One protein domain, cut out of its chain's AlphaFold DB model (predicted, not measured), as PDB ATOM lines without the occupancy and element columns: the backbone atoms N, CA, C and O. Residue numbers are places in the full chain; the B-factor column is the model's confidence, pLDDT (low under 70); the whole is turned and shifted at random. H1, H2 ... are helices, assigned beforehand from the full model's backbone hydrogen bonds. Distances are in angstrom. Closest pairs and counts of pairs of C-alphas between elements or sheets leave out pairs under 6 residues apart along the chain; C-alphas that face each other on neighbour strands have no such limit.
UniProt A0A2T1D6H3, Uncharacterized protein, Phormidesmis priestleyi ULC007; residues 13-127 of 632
ATOM      1  N   ILE A  13     166.890 123.498  77.303       61.81
ATOM      2  CA  ILE A  13     167.574 123.605  78.594       61.81
ATOM      3  C   ILE A  13     167.145 124.885  79.329       61.81
ATOM      4  O   ILE A  13     166.838 124.814  80.513       61.81
ATOM      5  N   SER A  14     167.034 126.027  78.641       68.38
ATOM      6  CA  SER A  14     166.600 127.294  79.252       68.38
ATOM      7  C   SER A  14     165.122 127.258  79.646       68.38
ATOM      8  O   SER A  14     164.759 127.686  80.742       68.38
ATOM      9  N   ASP A  15     164.271 126.680  78.794       67.56
ATOM     10  CA  ASP A  15     162.852 126.489  79.109       67.56
ATOM     11  C   ASP A  15     162.663 125.530  80.302       67.56
ATOM     12  O   ASP A  15     161.828 125.783  81.175       67.56
ATOM     13  N   LEU A  16     163.485 124.473  80.391       66.12
ATOM     14  CA  LEU A  16     163.488 123.539  81.519       66.12
ATOM     15  C   LEU A  16     163.970 124.211  82.815       66.12
ATOM     16  O   LEU A  16     163.333 124.044  83.850       66.12
ATOM     17  N   GLU A  17     165.029 125.024  82.765       71.31
ATOM     18  CA  GLU A  17     165.525 125.800  83.913       71.31
ATOM     19  C   GLU A  17     164.479 126.791  84.437       71.31
ATOM     20  O   GLU A  17     164.271 126.903  85.649       71.31
ATOM     21  N   ILE A  18     163.772 127.487  83.541       74.06
ATOM     22  CA  ILE A  18     162.680 128.402  83.902       74.06
ATOM     23  C   ILE A  18     161.524 127.630  84.546       74.06
ATOM     24  O   ILE A  18     160.951 128.096  85.535       74.06
ATOM     25  N   GLN A  19     161.176 126.457  84.011       73.94
ATOM     26  CA  GLN A  19     160.111 125.622  84.559       73.94
ATOM     27  C   GLN A  19     160.479 125.073  85.942       73.94
ATOM     28  O   GLN A  19     159.704 125.236  86.884       73.94
ATOM     29  N   THR A  20     161.681 124.513  86.100       75.56
ATOM     30  CA  THR A  20     162.186 124.019  87.388       75.56
ATOM     31  C   THR A  20     162.248 125.140  88.423       75.56
ATOM     32  O   THR A  20     161.823 124.953  89.561       75.56
ATOM     33  N   ARG A  21     162.696 126.341  88.034       78.62
ATOM     34  CA  ARG A  21     162.700 127.511  88.919       78.62
ATOM     35  C   ARG A  21     161.295 127.879  89.396       78.62
ATOM     36  O   ARG A  21     161.109 128.113  90.585       78.62
ATOM     37  N   ARG A  22     160.307 127.916  88.497       80.06
ATOM     38  CA  ARG A  22     158.910 128.222  88.853       80.06
ATOM     39  C   ARG A  22     158.296 127.165  89.767       80.06
ATOM     40  O   ARG A  22     157.573 127.522  90.692       80.06
ATOM     41  N   GLU A  23     158.579 125.889  89.522       82.62
ATOM     42  CA  GLU A  23     158.111 124.789  90.374       82.62
ATOM     43  C   GLU A  23     158.694 124.897  91.787       82.62
ATOM     44  O   GLU A  23     157.957 124.797  92.768       82.62
ATOM     45  N   VAL A  24     159.992 125.193  91.894       82.19
ATOM     46  CA  VAL A  24     160.677 125.413  93.172       82.19
ATOM     47  C   VAL A  24     160.138 126.645  93.906       82.19
ATOM     48  O   VAL A  24     159.804 126.554  95.086       82.19
ATOM     49  N   GLU A  25     160.007 127.788  93.227       85.06
ATOM     50  CA  GLU A  25     159.440 129.012  93.813       85.06
ATOM     51  C   GLU A  25     157.994 128.778  94.294       85.06
ATOM     52  O   GLU A  25     157.637 129.187  95.399       85.06
ATOM     53  N   GLY A  26     157.175 128.053  93.522       83.00
ATOM     54  CA  GLY A  26     155.807 127.695  93.909       83.00
ATOM     55  C   GLY A  26     155.739 126.765  95.127       83.00
ATOM     56  O   GLY A  26     154.865 126.919  95.981       83.00
ATOM     57  N   GLN A  27     156.681 125.827  95.248       84.94
ATOM     58  CA  GLN A  27     156.796 124.939  96.407       84.94
ATOM     59  C   GLN A  27     157.235 125.681  97.674       84.94
ATOM     60  O   GLN A  27     156.637 125.471  98.731       84.94
ATOM     61  N   ILE A  28     158.223 126.579  97.569       84.81
ATOM     62  CA  ILE A  28     158.666 127.436  98.679       84.81
ATOM     63  C   ILE A  28     157.519 128.343  99.138       84.81
ATOM     64  O   ILE A  28     157.250 128.430 100.335       84.81
ATOM     65  N   LEU A  29     156.802 128.971  98.199       84.81
ATOM     66  CA  LEU A  29     155.650 129.819  98.504       84.81
ATOM     67  C   LEU A  29     154.539 129.033  99.219       84.81
ATOM     68  O   LEU A  29     154.026 129.478 100.242       84.81
ATOM     69  N   SER A  30     154.197 127.844  98.718       84.50
ATOM     70  CA  SER A  30     153.202 126.962  99.344       84.50
ATOM     71  C   SER A  30     153.604 126.560 100.766       84.50
ATOM     72  O   SER A  30     152.784 126.621 101.683       84.50
ATOM     73  N   ALA A  31     154.875 126.209 100.976       82.56
ATOM     74  CA  ALA A  31     155.398 125.860 102.293       82.56
ATOM     75  C   ALA A  31     155.399 127.057 103.264       82.56
ATOM     76  O   ALA A  31     155.015 126.898 104.423       82.56
ATOM     77  N   GLY A  32     155.743 128.259 102.784       79.88
ATOM     78  CA  GLY A  32     155.670 129.506 103.555       79.88
ATOM     79  C   GLY A  32     154.243 129.862 103.971       79.88
ATOM     80  O   GLY A  32     153.985 130.126 105.143       79.88
ATOM     81  N   LEU A  33     153.279 129.763 103.052       80.44
ATOM     82  CA  LEU A  33     151.859 129.961 103.366       80.44
ATOM     83  C   LEU A  33     151.326 128.904 104.339       80.44
ATOM     84  O   LEU A  33     150.521 129.217 105.207       80.44
ATOM     85  N   LYS A  34     151.770 127.646 104.244       81.31
ATOM     86  CA  LYS A  34     151.397 126.615 105.225       81.31
ATOM     87  C   LYS A  34     151.970 126.904 106.605       81.31
ATOM     88  O   LYS A  34     151.309 126.582 107.586       81.31
ATOM     89  N   GLN A  35     153.159 127.498 106.703       78.12
ATOM     90  CA  GLN A  35     153.790 127.812 107.985       78.12
ATOM     91  C   GLN A  35     152.946 128.780 108.832       78.12
ATOM     92  O   GLN A  35     152.915 128.632 110.054       78.12
ATOM     93  N   THR A  36     152.204 129.705 108.213       69.19
ATOM     94  CA  THR A  36     151.370 130.682 108.940       69.19
ATOM     95  C   THR A  36     150.160 130.043 109.638       69.19
ATOM     96  O   THR A  36     149.720 130.524 110.684       69.19
ATOM     97  N   TYR A  37     149.643 128.920 109.122       65.44
ATOM     98  CA  TYR A  37     148.526 128.171 109.725       65.44
ATOM     99  C   TYR A  37     148.991 126.927 110.498       65.44
ATOM    100  O   TYR A  37     148.428 126.585 111.545       65.44
ATOM    101  N   ASP A  38     150.042 126.264 110.011       71.38
ATOM    102  CA  ASP A  38     150.718 125.139 110.644       71.38
ATOM    103  C   ASP A  38     152.243 125.317 110.672       71.38
ATOM    104  O   ASP A  38     152.986 124.779 109.847       71.38
ATOM    105  N   ASN A  39     152.711 126.020 111.706       70.06
ATOM    106  CA  ASN A  39     154.130 126.334 111.884       70.06
ATOM    107  C   ASN A  39     155.032 125.082 111.909       70.06
ATOM    108  O   ASN A  39     156.135 125.099 111.372       70.06
ATOM    109  N   ALA A  40     154.573 123.961 112.478       68.69
ATOM    110  CA  ALA A  40     155.409 122.764 112.587       68.69
ATOM    111  C   ALA A  40     155.604 122.085 111.223       68.69
ATOM    112  O   ALA A  40     156.724 121.707 110.875       68.69
ATOM    113  N   TYR A  41     154.524 121.957 110.450       73.69
ATOM    114  CA  TYR A  41     154.559 121.305 109.145       73.69
ATOM    115  C   TYR A  41     155.193 122.196 108.068       73.69
ATOM    116  O   TYR A  41     156.092 121.749 107.357       73.69
ATOM    117  N   GLY A  42     154.809 123.475 107.999       75.88
ATOM    118  CA  GLY A  42     155.374 124.421 107.030       75.88
ATOM    119  C   GLY A  42     156.879 124.629 107.219       75.88
ATOM    120  O   GLY A  42     157.642 124.555 106.258       75.88
ATOM    121  N   LYS A  43     157.346 124.753 108.470       79.19
ATOM    122  CA  LYS A  43     158.782 124.867 108.760       79.19
ATOM    123  C   LYS A  43     159.551 123.585 108.433       79.19
ATOM    124  O   LYS A  43     160.711 123.657 108.033       79.19
ATOM    125  N   PHE A  44     158.931 122.411 108.575       83.88
ATOM    126  CA  PHE A  44     159.544 121.150 108.153       83.88
ATOM    127  C   PHE A  44     159.723 121.082 106.629       83.88
ATOM    128  O   PHE A  44     160.798 120.687 106.173       83.88
ATOM    129  N   GLU A  45     158.713 121.496 105.855       84.50
ATOM    130  CA  GLU A  45     158.804 121.580 104.390       84.50
ATOM    131  C   GLU A  45     159.897 122.574 103.966       84.50
ATOM    132  O   GLU A  45     160.795 122.204 103.211       84.50
ATOM    133  N   LEU A  46     159.911 123.788 104.527       85.19
ATOM    134  CA  LEU A  46     160.960 124.782 104.254       85.19
ATOM    135  C   LEU A  46     162.355 124.272 104.629       85.19
ATOM    136  O   LEU A  46     163.302 124.455 103.869       85.19
ATOM    137  N   ALA A  47     162.491 123.562 105.752       85.69
ATOM    138  CA  ALA A  47     163.750 122.935 106.143       85.69
ATOM    139  C   ALA A  47     164.178 121.817 105.176       85.69
ATOM    140  O   ALA A  47     165.373 121.605 104.970       85.69
ATOM    141  N   ALA A  48     163.230 121.077 104.592       86.50
ATOM    142  CA  ALA A  48     163.524 120.075 103.573       86.50
ATOM    143  C   ALA A  48     164.025 120.724 102.274       86.50
ATOM    144  O   ALA A  48     165.002 120.236 101.708       86.50
ATOM    145  N   TYR A  49     163.432 121.850 101.866       85.38
ATOM    146  CA  TYR A  49     163.889 122.632 100.712       85.38
ATOM    147  C   TYR A  49     165.246 123.302 100.951       85.38
ATOM    148  O   TYR A  49     166.126 123.241 100.097       85.38
ATOM    149  N   ALA A  50     165.472 123.860 102.141       87.62
ATOM    150  CA  ALA A  50     166.770 124.403 102.534       87.62
ATOM    151  C   ALA A  50     167.878 123.341 102.423       87.62
ATOM    152  O   ALA A  50     168.934 123.585 101.837       87.62
ATOM    153  N   ARG A  51     167.600 122.116 102.900       88.31
ATOM    154  CA  ARG A  51     168.517 120.972 102.776       88.31
ATOM    155  C   ARG A  51     168.749 120.543 101.329       88.31
ATOM    156  O   ARG A  51     169.888 120.233 100.994       88.31
ATOM    157  N   SER A  52     167.715 120.501 100.486       86.81
ATOM    158  CA  SER A  52     167.870 120.083  99.085       86.81
ATOM    159  C   SER A  52     168.650 121.100  98.247       86.81
ATOM    160  O   SER A  52     169.342 120.707  97.312       86.81
ATOM    161  N   MET A  53     168.581 122.383  98.606       83.94
ATOM    162  CA  MET A  53     169.276 123.481  97.921       83.94
ATOM    163  C   MET A  53     170.642 123.824  98.529       83.94
ATOM    164  O   MET A  53     171.390 124.600  97.940       83.94
ATOM    165  N   GLY A  54     170.979 123.271  99.699       87.12
ATOM    166  CA  GLY A  54     172.242 123.548 100.387       87.12
ATOM    167  C   GLY A  54     172.365 124.981 100.920       87.12
ATOM    168  O   GLY A  54     173.479 125.477 101.068       87.12
ATOM    169  N   ILE A  55     171.242 125.650 101.200       89.38
ATOM    170  CA  ILE A  55     171.191 127.031 101.704       89.38
ATOM    171  C   ILE A  55     170.599 127.086 103.121       89.38
ATOM    172  O   ILE A  55     169.856 126.178 103.506       89.38
ATOM    173  N   PRO A  56     170.911 128.126 103.919       90.44
ATOM    174  CA  PRO A  56     170.322 128.305 105.245       90.44
ATOM    175  C   PRO A  56     168.792 128.405 105.192       90.44
ATOM    176  O   PRO A  56     168.227 128.956 104.244       90.44
ATOM    177  N   ILE A  57     168.115 127.900 106.228       87.88
ATOM    178  CA  ILE A  57     166.646 127.938 106.313       87.88
ATOM    179  C   ILE A  57     166.125 129.377 106.340       87.88
ATOM    180  O   ILE A  57     165.107 129.663 105.722       87.88
ATOM    181  N   GLU A  58     166.871 130.288 106.963       86.81
ATOM    182  CA  GLU A  58     166.558 131.712 107.042       86.81
ATOM    183  C   GLU A  58     166.502 132.346 105.645       86.81
ATOM    184  O   GLU A  58     165.661 133.197 105.369       86.81
ATOM    185  N   THR A  59     167.365 131.899 104.725       86.75
ATOM    186  CA  THR A  59     167.363 132.362 103.333       86.75
ATOM    187  C   THR A  59     166.128 131.863 102.586       86.75
ATOM    188  O   THR A  59     165.540 132.609 101.809       86.75
ATOM    189  N   VAL A  60     165.693 130.624 102.838       86.81
ATOM    190  CA  VAL A  60     164.461 130.079 102.242       86.81
ATOM    191  C   VAL A  60     163.219 130.773 102.805       86.81
ATOM    192  O   VAL A  60     162.306 131.073 102.041       86.81
ATOM    193  N   GLU A  61     163.199 131.080 104.104       85.69
ATOM    194  CA  GLU A  61     162.129 131.854 104.751       85.69
ATOM    195  C   GLU A  61     162.037 133.275 104.152       85.69
ATOM    196  O   GLU A  61     160.946 133.717 103.791       85.69
ATOM    197  N   GLN A  62     163.169 133.952 103.920       86.38
ATOM    198  CA  GLN A  62     163.206 135.251 103.225       86.38
ATOM    199  C   GLN A  62     162.707 135.168 101.777       86.38
ATOM    200  O   GLN A  62     161.980 136.049 101.320       86.38
ATOM    201  N   ILE A  63     163.069 134.108 101.048       87.44
ATOM    202  CA  ILE A  63     162.564 133.873  99.689       87.44
ATOM    203  C   ILE A  63     161.049 133.645  99.723       87.44
ATOM    204  O   ILE A  63     160.337 134.218  98.902       87.44
ATOM    205  N   ALA A  64     160.542 132.857 100.674       86.12
ATOM    206  CA  ALA A  64     159.109 132.624 100.837       86.12
ATOM    207  C   ALA A  64     158.348 133.931 101.111       86.12
ATOM    208  O   ALA A  64     157.335 134.183 100.459       86.12
ATOM    209  N   GLN A  65     158.872 134.780 102.001       86.94
ATOM    210  CA  GLN A  65     158.319 136.105 102.297       86.94
ATOM    211  C   GLN A  65     158.272 136.994 101.049       86.94
ATOM    212  O   GLN A  65     157.225 137.546 100.708       86.94
ATOM    213  N   GLU A  66     159.384 137.099 100.319       87.69
ATOM    214  CA  GLU A  66     159.461 137.940  99.123       87.69
ATOM    215  C   GLU A  66     158.531 137.432  98.010       87.69
ATOM    216  O   GLU A  66     157.884 138.225  97.319       87.69
ATOM    217  N   LEU A  67     158.423 136.111  97.835       87.44
ATOM    218  CA  LEU A  67     157.503 135.502  96.874       87.44
ATOM    219  C   LEU A  67     156.040 135.754  97.256       87.44
ATOM    220  O   LEU A  67     155.253 136.130  96.385       87.44
ATOM    221  N   ALA A  68     155.683 135.610  98.536       86.50
ATOM    222  CA  ALA A  68     154.329 135.865  99.029       86.50
ATOM    223  C   ALA A  68     153.922 137.327  98.816       86.50
ATOM    224  O   ALA A  68     152.844 137.608  98.277       86.50
ATOM    225  N   TYR A  69     154.823 138.261  99.120       87.62
ATOM    226  CA  TYR A  69     154.568 139.680  98.919       87.62
ATOM    227  C   TYR A  69     154.493 140.057  97.432       87.62
ATOM    228  O   TYR A  69     153.587 140.782  97.010       87.62
ATOM    229  N   ARG A  70     155.407 139.557  96.590       88.38
ATOM    230  CA  ARG A  70     155.422 139.876  95.150       88.38
ATOM    231  C   ARG A  70     154.228 139.305  94.401       88.38
ATOM    232  O   ARG A  70     153.666 140.008  93.564       88.38
ATOM    233  N   GLN A  71     153.881 138.047  94.663       89.31
ATOM    234  CA  GLN A  71     152.863 137.331  93.893       89.31
ATOM    235  C   GLN A  71     151.453 137.544  94.445       89.31
ATOM    236  O   GLN A  71     150.511 137.639  93.664       89.31
ATOM    237  N   MET A  72     151.304 137.625  95.771       85.12
ATOM    238  CA  MET A  72     149.993 137.628  96.431       85.12
ATOM    239  C   MET A  72     149.732 138.884  97.267       85.12
ATOM    240  O   MET A  72     148.618 139.043  97.753       85.12
ATOM    241  N   LYS A  73     150.720 139.783  97.426       85.69
ATOM    242  CA  LYS A  73     150.640 140.961  98.316       85.69
ATOM    243  C   LYS A  73     150.326 140.593  99.770       85.69
ATOM    244  O   LYS A  73     149.737 141.389 100.491       85.69
ATOM    245  N   ILE A  74     150.743 139.399 100.188       85.88
ATOM    246  CA  ILE A  74     150.588 138.899 101.554       85.88
ATOM    247  C   ILE A  74     151.917 139.071 102.281       85.88
ATOM    248  O   ILE A  74     152.950 138.621 101.789       85.88
ATOM    249  N   ASP A  75     151.872 139.691 103.454       86.88
ATOM    250  CA  ASP A  75     152.963 139.653 104.420       86.88
ATOM    251  C   ASP A  75     152.796 138.403 105.306       86.88
ATOM    252  O   ASP A  75     151.776 138.250 105.987       86.88
ATOM    253  N   LEU A  76     153.753 137.463 105.263       82.25
ATOM    254  CA  LEU A  76     153.643 136.229 106.048       82.25
ATOM    255  C   LEU A  76     153.815 136.492 107.546       82.25
ATOM    256  O   LEU A  76     153.195 135.776 108.329       82.25
ATOM    257  N   GLU A  77     154.584 137.509 107.951       85.44
ATOM    258  CA  GLU A  77     154.734 137.877 109.365       85.44
ATOM    259  C   GLU A  77     153.414 138.433 109.913       85.44
ATOM    260  O   GLU A  77     152.955 138.030 110.986       85.44
ATOM    261  N   GLU A  78     152.745 139.298 109.143       85.44
ATOM    262  CA  GLU A  78     151.408 139.792 109.488       85.44
ATOM    263  C   GLU A  78     150.394 138.640 109.545       85.44
ATOM    264  O   GLU A  78     149.618 138.528 110.499       85.44
ATOM    265  N   SER A  79     150.428 137.730 108.566       81.94
ATOM    266  CA  SER A  79     149.558 136.551 108.548       81.94
ATOM    267  C   SER A  79     149.812 135.619 109.740       81.94
ATOM    268  O   SER A  79     148.853 135.070 110.291       81.94
ATOM    269  N   GLU A  80     151.069 135.419 110.145       85.19
ATOM    270  CA  GLU A  80     151.436 134.630 111.324       85.19
ATOM    271  C   GLU A  80     150.906 135.293 112.604       85.19
ATOM    272  O   GLU A  80     150.273 134.632 113.434       85.19
ATOM    273  N   PHE A  81     151.072 136.613 112.735       88.06
ATOM    274  CA  PHE A  81     150.539 137.390 113.852       88.06
ATOM    275  C   PHE A  81     149.008 137.302 113.945       88.06
ATOM    276  O   PHE A  81     148.463 137.002 115.014       88.06
ATOM    277  N   VAL A  82     148.292 137.499 112.836       86.12
ATOM    278  CA  VAL A  82     146.825 137.371 112.784       86.12
ATOM    279  C   VAL A  82     146.389 135.945 113.144       86.12
ATOM    280  O   VAL A  82     145.433 135.753 113.907       86.12
ATOM    281  N   GLY A  83     147.119 134.934 112.663       85.19
ATOM    282  CA  GLY A  83     146.912 133.528 113.007       85.19
ATOM    283  C   GLY A  83     147.072 133.255 114.505       85.19
ATOM    284  O   GLY A  83     146.209 132.609 115.113       85.19
ATOM    285  N   MET A  84     148.125 133.794 115.124       89.88
ATOM    286  CA  MET A  84     148.362 133.723 116.567       89.88
ATOM    287  C   MET A  84     147.209 134.365 117.348       89.88
ATOM    288  O   MET A  84     146.638 133.719 118.228       89.88
ATOM    289  N   VAL A  85     146.818 135.596 117.003       87.94
ATOM    290  CA  VAL A  85     145.733 136.338 117.671       87.94
ATOM    291  C   VAL A  85     144.412 135.564 117.618       87.94
ATOM    292  O   VAL A  85     143.721 135.441 118.632       87.94
ATOM    293  N   SER A  86     144.076 134.983 116.462       86.56
ATOM    294  CA  SER A  86     142.869 134.163 116.298       86.56
ATOM    295  C   SER A  86     142.896 132.900 117.169       86.56
ATOM    296  O   SER A  86     141.888 132.537 117.782       86.56
ATOM    297  N   GLN A  87     144.048 132.230 117.266       89.75
ATOM    298  CA  GLN A  87     144.210 131.037 118.100       89.75
ATOM    299  C   GLN A  87     144.132 131.364 119.594       89.75
ATOM    300  O   GLN A  87     143.425 130.659 120.316       89.75
ATOM    301  N   VAL A  88     144.781 132.443 120.050       90.31
ATOM    302  CA  VAL A  88     144.675 132.915 121.442       90.31
ATOM    303  C   VAL A  88     143.217 133.212 121.787       90.31
ATOM    304  O   VAL A  88     142.720 132.688 122.781       90.31
ATOM    305  N   ARG A  89     142.489 133.941 120.929       86.25
ATOM    306  CA  ARG A  89     141.059 134.238 121.129       86.25
ATOM    307  C   ARG A  89     140.216 132.970 121.308       86.25
ATOM    308  O   ARG A  89     139.395 132.900 122.217       86.25
ATOM    309  N   LYS A  90     140.418 131.959 120.456       87.69
ATOM    310  CA  LYS A  90     139.700 130.672 120.551       87.69
ATOM    311  C   LYS A  90     140.005 129.929 121.849       87.69
ATOM    312  O   LYS A  90     139.138 129.229 122.359       87.69
ATOM    313  N   ILE A  91     141.232 130.044 122.355       90.75
ATOM    314  CA  ILE A  91     141.645 129.409 123.608       90.75
ATOM    315  C   ILE A  91     141.053 130.154 124.809       90.75
ATOM    316  O   ILE A  91     140.487 129.503 125.679       90.75
ATOM    317  N   GLU A  92     141.125 131.487 124.836       84.81
ATOM    318  CA  GLU A  92     140.545 132.328 125.900       84.81
ATOM    319  C   GLU A  92     139.030 132.127 126.060       84.81
ATOM    320  O   GLU A  92     138.514 132.172 127.173       84.81
ATOM    321  N   ALA A  93     138.320 131.814 124.973       81.81
ATOM    322  CA  ALA A  93     136.891 131.505 125.005       81.81
ATOM    323  C   ALA A  93     136.545 130.132 125.626       81.81
ATOM    324  O   ALA A  93     135.367 129.825 125.811       81.81
ATOM    325  N   LEU A  94     137.532 129.275 125.921       85.19
ATOM    326  CA  LEU A  94     137.272 127.964 126.520       85.19
ATOM    327  C   LEU A  94     136.824 128.112 127.982       85.19
ATOM    328  O   LEU A  94     137.470 128.842 128.737       85.19
ATOM    329  N   PRO A  95     135.776 127.389 128.415       76.94
ATOM    330  CA  PRO A  95     135.232 127.522 129.767       76.94
ATOM    331  C   PRO A  95     136.179 126.979 130.845       76.94
ATOM    332  O   PRO A  95     136.263 127.548 131.930       76.94
ATOM    333  N   ASP A  96     136.907 125.902 130.545       86.00
ATOM    334  CA  ASP A  96     137.880 125.300 131.456       86.00
ATOM    335  C   ASP A  96     139.167 126.138 131.500       86.00
ATOM    336  O   ASP A  96     139.929 126.206 130.529       86.00
ATOM    337  N   ALA A  97     139.402 126.768 132.652       82.19
ATOM    338  CA  ALA A  97     140.554 127.620 132.905       82.19
ATOM    339  C   ALA A  97     141.890 126.857 132.875       82.19
ATOM    340  O   ALA A  97     142.870 127.357 132.316       82.19
ATOM    341  N   GLY A  98     141.932 125.630 133.401       86.19
ATOM    342  CA  GLY A  98     143.142 124.805 133.398       86.19
ATOM    343  C   GLY A  98     143.495 124.342 131.986       86.19
ATOM    344  O   GLY A  98     144.647 124.427 131.552       86.19
ATOM    345  N   PHE A  99     142.490 123.928 131.210       88.81
ATOM    346  CA  PHE A  99     142.696 123.567 129.808       88.81
ATOM    347  C   PHE A  99     143.094 124.768 128.941       88.81
ATOM    348  O   PHE A  99     143.949 124.636 128.056       88.81
ATOM    349  N   ARG A 100     142.525 125.951 129.214       89.50
ATOM    350  CA  ARG A 100     142.932 127.222 128.599       89.50
ATOM    351  C   ARG A 100     144.410 127.494 128.859       89.50
ATOM    352  O   ARG A 100     145.170 127.687 127.910       89.50
ATOM    353  N   GLU A 101     144.841 127.439 130.116       88.31
ATOM    354  CA  GLU A 101     146.231 127.673 130.509       88.31
ATOM    355  C   GLU A 101     147.209 126.681 129.862       88.31
ATOM    356  O   GLU A 101     148.260 127.072 129.336       88.31
ATOM    357  N   TRP A 102     146.838 125.403 129.813       92.06
ATOM    358  CA  TRP A 102     147.621 124.374 129.138       92.06
ATOM    359  C   TRP A 102     147.751 124.636 127.631       92.06
ATOM    360  O   TRP A 102     148.853 124.551 127.075       92.06
ATOM    361  N   LYS A 103     146.653 125.004 126.956       92.31
ATOM    362  CA  LYS A 103     146.669 125.331 125.522       92.31
ATOM    363  C   LYS A 103     147.474 126.592 125.222       92.31
ATOM    364  O   LYS A 103     148.259 126.569 124.276       92.31
ATOM    365  N   LEU A 104     147.344 127.649 126.026       92.19
ATOM    366  CA  LEU A 104     148.161 128.862 125.890       92.19
ATOM    367  C   LEU A 104     149.652 128.543 126.036       92.19
ATOM    368  O   LEU A 104     150.465 129.033 125.256       92.19
ATOM    369  N   SER A 105     150.007 127.672 126.983       92.44
ATOM    370  CA  SER A 105     151.393 127.243 127.205       92.44
ATOM    371  C   SER A 105     151.958 126.416 126.046       92.44
ATOM    372  O   SER A 105     153.146 126.495 125.741       92.44
ATOM    373  N   LYS A 106     151.127 125.613 125.371       92.44
ATOM    374  CA  LYS A 106     151.528 124.929 124.132       92.44
ATOM    375  C   LYS A 106     151.667 125.897 122.961       92.44
ATOM    376  O   LYS A 106     152.597 125.755 122.169       92.44
ATOM    377  N   LEU A 107     150.760 126.864 122.861       90.56
ATOM    378  CA  LEU A 107     150.757 127.852 121.790       90.56
ATOM    379  C   LEU A 107     151.994 128.753 121.851       90.56
ATOM    380  O   LEU A 107     152.663 128.930 120.836       90.56
ATOM    381  N   SER A 108     152.352 129.238 123.043       92.44
ATOM    382  CA  SER A 108     153.536 130.083 123.242       92.44
ATOM    383  C   SER A 108     154.823 129.376 122.805       92.44
ATOM    384  O   SER A 108     155.634 129.950 122.081       92.44
ATOM    385  N   ARG A 109     154.964 128.079 123.126       89.44
ATOM    386  CA  ARG A 109     156.084 127.239 122.666       89.44
ATOM    387  C   ARG A 109     156.129 127.093 121.144       89.44
ATOM    388  O   ARG A 109     157.220 127.064 120.586       89.44
ATOM    389  N   ARG A 110     154.971 127.011 120.475       85.69
ATOM    390  CA  ARG A 110     154.891 126.894 119.008       85.69
ATOM    391  C   ARG A 110     155.400 128.157 118.316       85.69
ATOM    392  O   ARG A 110     156.185 128.040 117.386       85.69
ATOM    393  N   TYR A 111     154.998 129.330 118.802       85.81
ATOM    394  CA  TYR A 111     155.442 130.626 118.272       85.81
ATOM    395  C   TYR A 111     156.793 131.095 118.831       85.81
ATOM    396  O   TYR A 111     157.272 132.155 118.454       85.81
ATOM    397  N   LYS A 112     157.424 130.316 119.723       87.88
ATOM    398  CA  LYS A 112     158.695 130.661 120.389       87.88
ATOM    399  C   LYS A 112     158.663 132.010 121.126       87.88
ATOM    400  O   LYS A 112     159.692 132.662 121.264       87.88
ATOM    401  N   LEU A 113     157.495 132.397 121.629       89.06
ATOM    402  CA  LEU A 113     157.303 133.595 122.443       89.06
ATOM    403  C   LEU A 113     157.125 133.196 123.905       89.06
ATOM    404  O   LEU A 113     156.560 132.138 124.208       89.06
ATOM    405  N   SER A 114     157.540 134.051 124.840       91.44
ATOM    406  CA  SER A 114     157.086 133.882 126.219       91.44
ATOM    407  C   SER A 114     155.568 134.073 126.291       91.44
ATOM    408  O   SER A 114     154.957 134.777 125.481       91.44
ATOM    409  N   ARG A 115     154.924 133.468 127.298       88.06
ATOM    410  CA  ARG A 115     153.478 133.656 127.515       88.06
ATOM    411  C   ARG A 115     153.129 135.138 127.676       88.06
ATOM    412  O   ARG A 115     152.114 135.577 127.153       88.06
ATOM    413  N   SER A 116     153.979 135.892 128.373       85.19
ATOM    414  CA  SER A 116     153.784 137.325 128.596       85.19
ATOM    415  C   SER A 116     153.840 138.118 127.289       85.19
ATOM    416  O   SER A 116     152.936 138.900 127.012       85.19
ATOM    417  N   GLU A 117     154.843 137.872 126.441       90.12
ATOM    418  CA  GLU A 117     154.978 138.549 125.144       90.12
ATOM    419  C   GLU A 117     153.812 138.233 124.212       90.12
ATOM    420  O   GLU A 117     153.216 139.152 123.651       90.12
ATOM    421  N   MET A 118     153.440 136.954 124.103       92.12
ATOM    422  CA  MET A 118     152.311 136.509 123.284       92.12
ATOM    423  C   MET A 118     151.001 137.168 123.735       92.12
ATOM    424  O   MET A 118     150.260 137.705 122.911       92.12
ATOM    425  N   MET A 119     150.723 137.179 125.043       89.25
ATOM    426  CA  MET A 119     149.516 137.813 125.581       89.25
ATOM    427  C   MET A 119     149.549 139.338 125.444       89.25
ATOM    428  O   MET A 119     148.525 139.944 125.147       89.25
ATOM    429  N   ASN A 120     150.710 139.976 125.601       87.12
ATOM    430  CA  ASN A 120     150.859 141.413 125.378       87.12
ATOM    431  C   ASN A 120     150.594 141.783 123.910       87.12
ATOM    432  O   ASN A 120     149.875 142.741 123.633       87.12
ATOM    433  N   ALA A 121     151.131 141.003 122.970       87.94
ATOM    434  CA  ALA A 121     150.880 141.171 121.543       87.94
ATOM    435  C   ALA A 121     149.391 140.980 121.212       87.94
ATOM    436  O   ALA A 121     148.801 141.820 120.534       87.94
ATOM    437  N   TYR A 122     148.759 139.943 121.771       89.19
ATOM    438  CA  TYR A 122     147.317 139.719 121.665       89.19
ATOM    439  C   TYR A 122     146.496 140.903 122.201       89.19
ATOM    440  O   TYR A 122     145.620 141.408 121.503       89.19
ATOM    441  N   ASN A 123     146.813 141.406 123.394       84.25
ATOM    442  CA  ASN A 123     146.105 142.537 123.996       84.25
ATOM    443  C   ASN A 123     146.237 143.812 123.149       84.25
ATOM    444  O   ASN A 123     145.256 144.522 122.943       84.25
ATOM    445  N   LYS A 124     147.427 144.088 122.601       86.56
ATOM    446  CA  LYS A 124     147.636 145.207 121.668       86.56
ATOM    447  C   LYS A 124     146.836 145.032 120.376       86.56
ATOM    448  O   LYS A 124     146.275 146.006 119.879       86.56
ATOM    449  N   ALA A 125     146.732 143.801 119.872       85.56
ATOM    450  CA  ALA A 125     145.898 143.481 118.718       85.56
ATOM    451  C   ALA A 125     144.416 143.774 118.991       85.56
ATOM    452  O   ALA A 125     143.746 144.361 118.147       85.56
ATOM    453  N   LEU A 126     143.909 143.407 120.175       80.69
ATOM    454  CA  LEU A 126     142.529 143.698 120.573       80.69
ATOM    455  C   LEU A 126     142.250 145.202 120.628       80.69
ATOM    456  O   LEU A 126     141.199 145.635 120.163       80.69
ATOM    457  N   ILE A 127     143.189 145.996 121.152       79.56
ATOM    458  CA  ILE A 127     143.062 147.460 121.192       79.56
ATOM    459  C   ILE A 127     142.998 148.032 119.773       79.56
ATOM    460  O   ILE A 127     142.137 148.855 119.498       79.56
TER     461      ILE A 127
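What this domain is: This is residues 13 to 127 of the 632 residues of an uncharacterized protein of Phormidesmis priestleyi ULC007 (UniProt A0A2T1D6H3). Two three-helix units stand end to end in a rod; in each, a helical hairpin, H1 with H2 and then H4 with H5, is crossed by a third helix, H3 and then H6. The units join where H1's last residues pack on H4's first ones, while residues 13 to 23 of H1 stick out. The printed part has 115 residues, with six helices, H1 to H6 in chain order, and no named strand; its class is all helix. It is loose, with a radius of gyration of the C-alphas of 17.1 A, and spans 61 by 27 by 20 A.

Where its parts are: Find C-alpha 13 at (167.574, 123.605, 78.594); from there H1, residues 13 to 37, runs 36.8 A to C-alpha 37 at (148.526, 128.171, 109.725). Next come H2, residues 39 to 53, 20.8 A, and H3, residues 57 to 72, 21.7 A. H4, residues 76 to 92, is 24.1 A long, and H5, residues 97 to 111, 21.1 A. H6, residues 115 to 127, runs 18.4 A and ends at C-alpha 127, (143.062, 147.460, 121.192).

How they stand to each other: Start at H1: its residues 28 to 36 touch H2 in a hairpin, at a shallow tilt of 24 degrees, with C-alphas 35 and 42 closest at 3.9 A. H3 touches H1 about perpendicular, 85 degrees, C-alphas 29 and 64 being closest at 5.0 A. H4 touches H1 with residues 76 to 83 alone, C-alphas 36 and 80 closest at 4.6 A. H4 and H5 form a hairpin at 12 degrees, a shallow tilt, C-alphas 91 and 100 closest at 5.6 A. H6 touches H4 about perpendicular, 84 degrees, C-alphas 85 and 122 closest at 5.5 A. H1 and H6 are apart. In H2, H3, H4 and H6 every O i to N i+4 pair is within hydrogen-bond range; H1 has 19 of 21 and H5 10 of 11.

The domain as a whole: The C-alphas of Ile 13 and Ala 97 are the farthest apart, 60.8 A. The printed part has no cut, and the five links are tight. The model's confidence is under 70 at residues 13 to 16, 36 to 37 and 40.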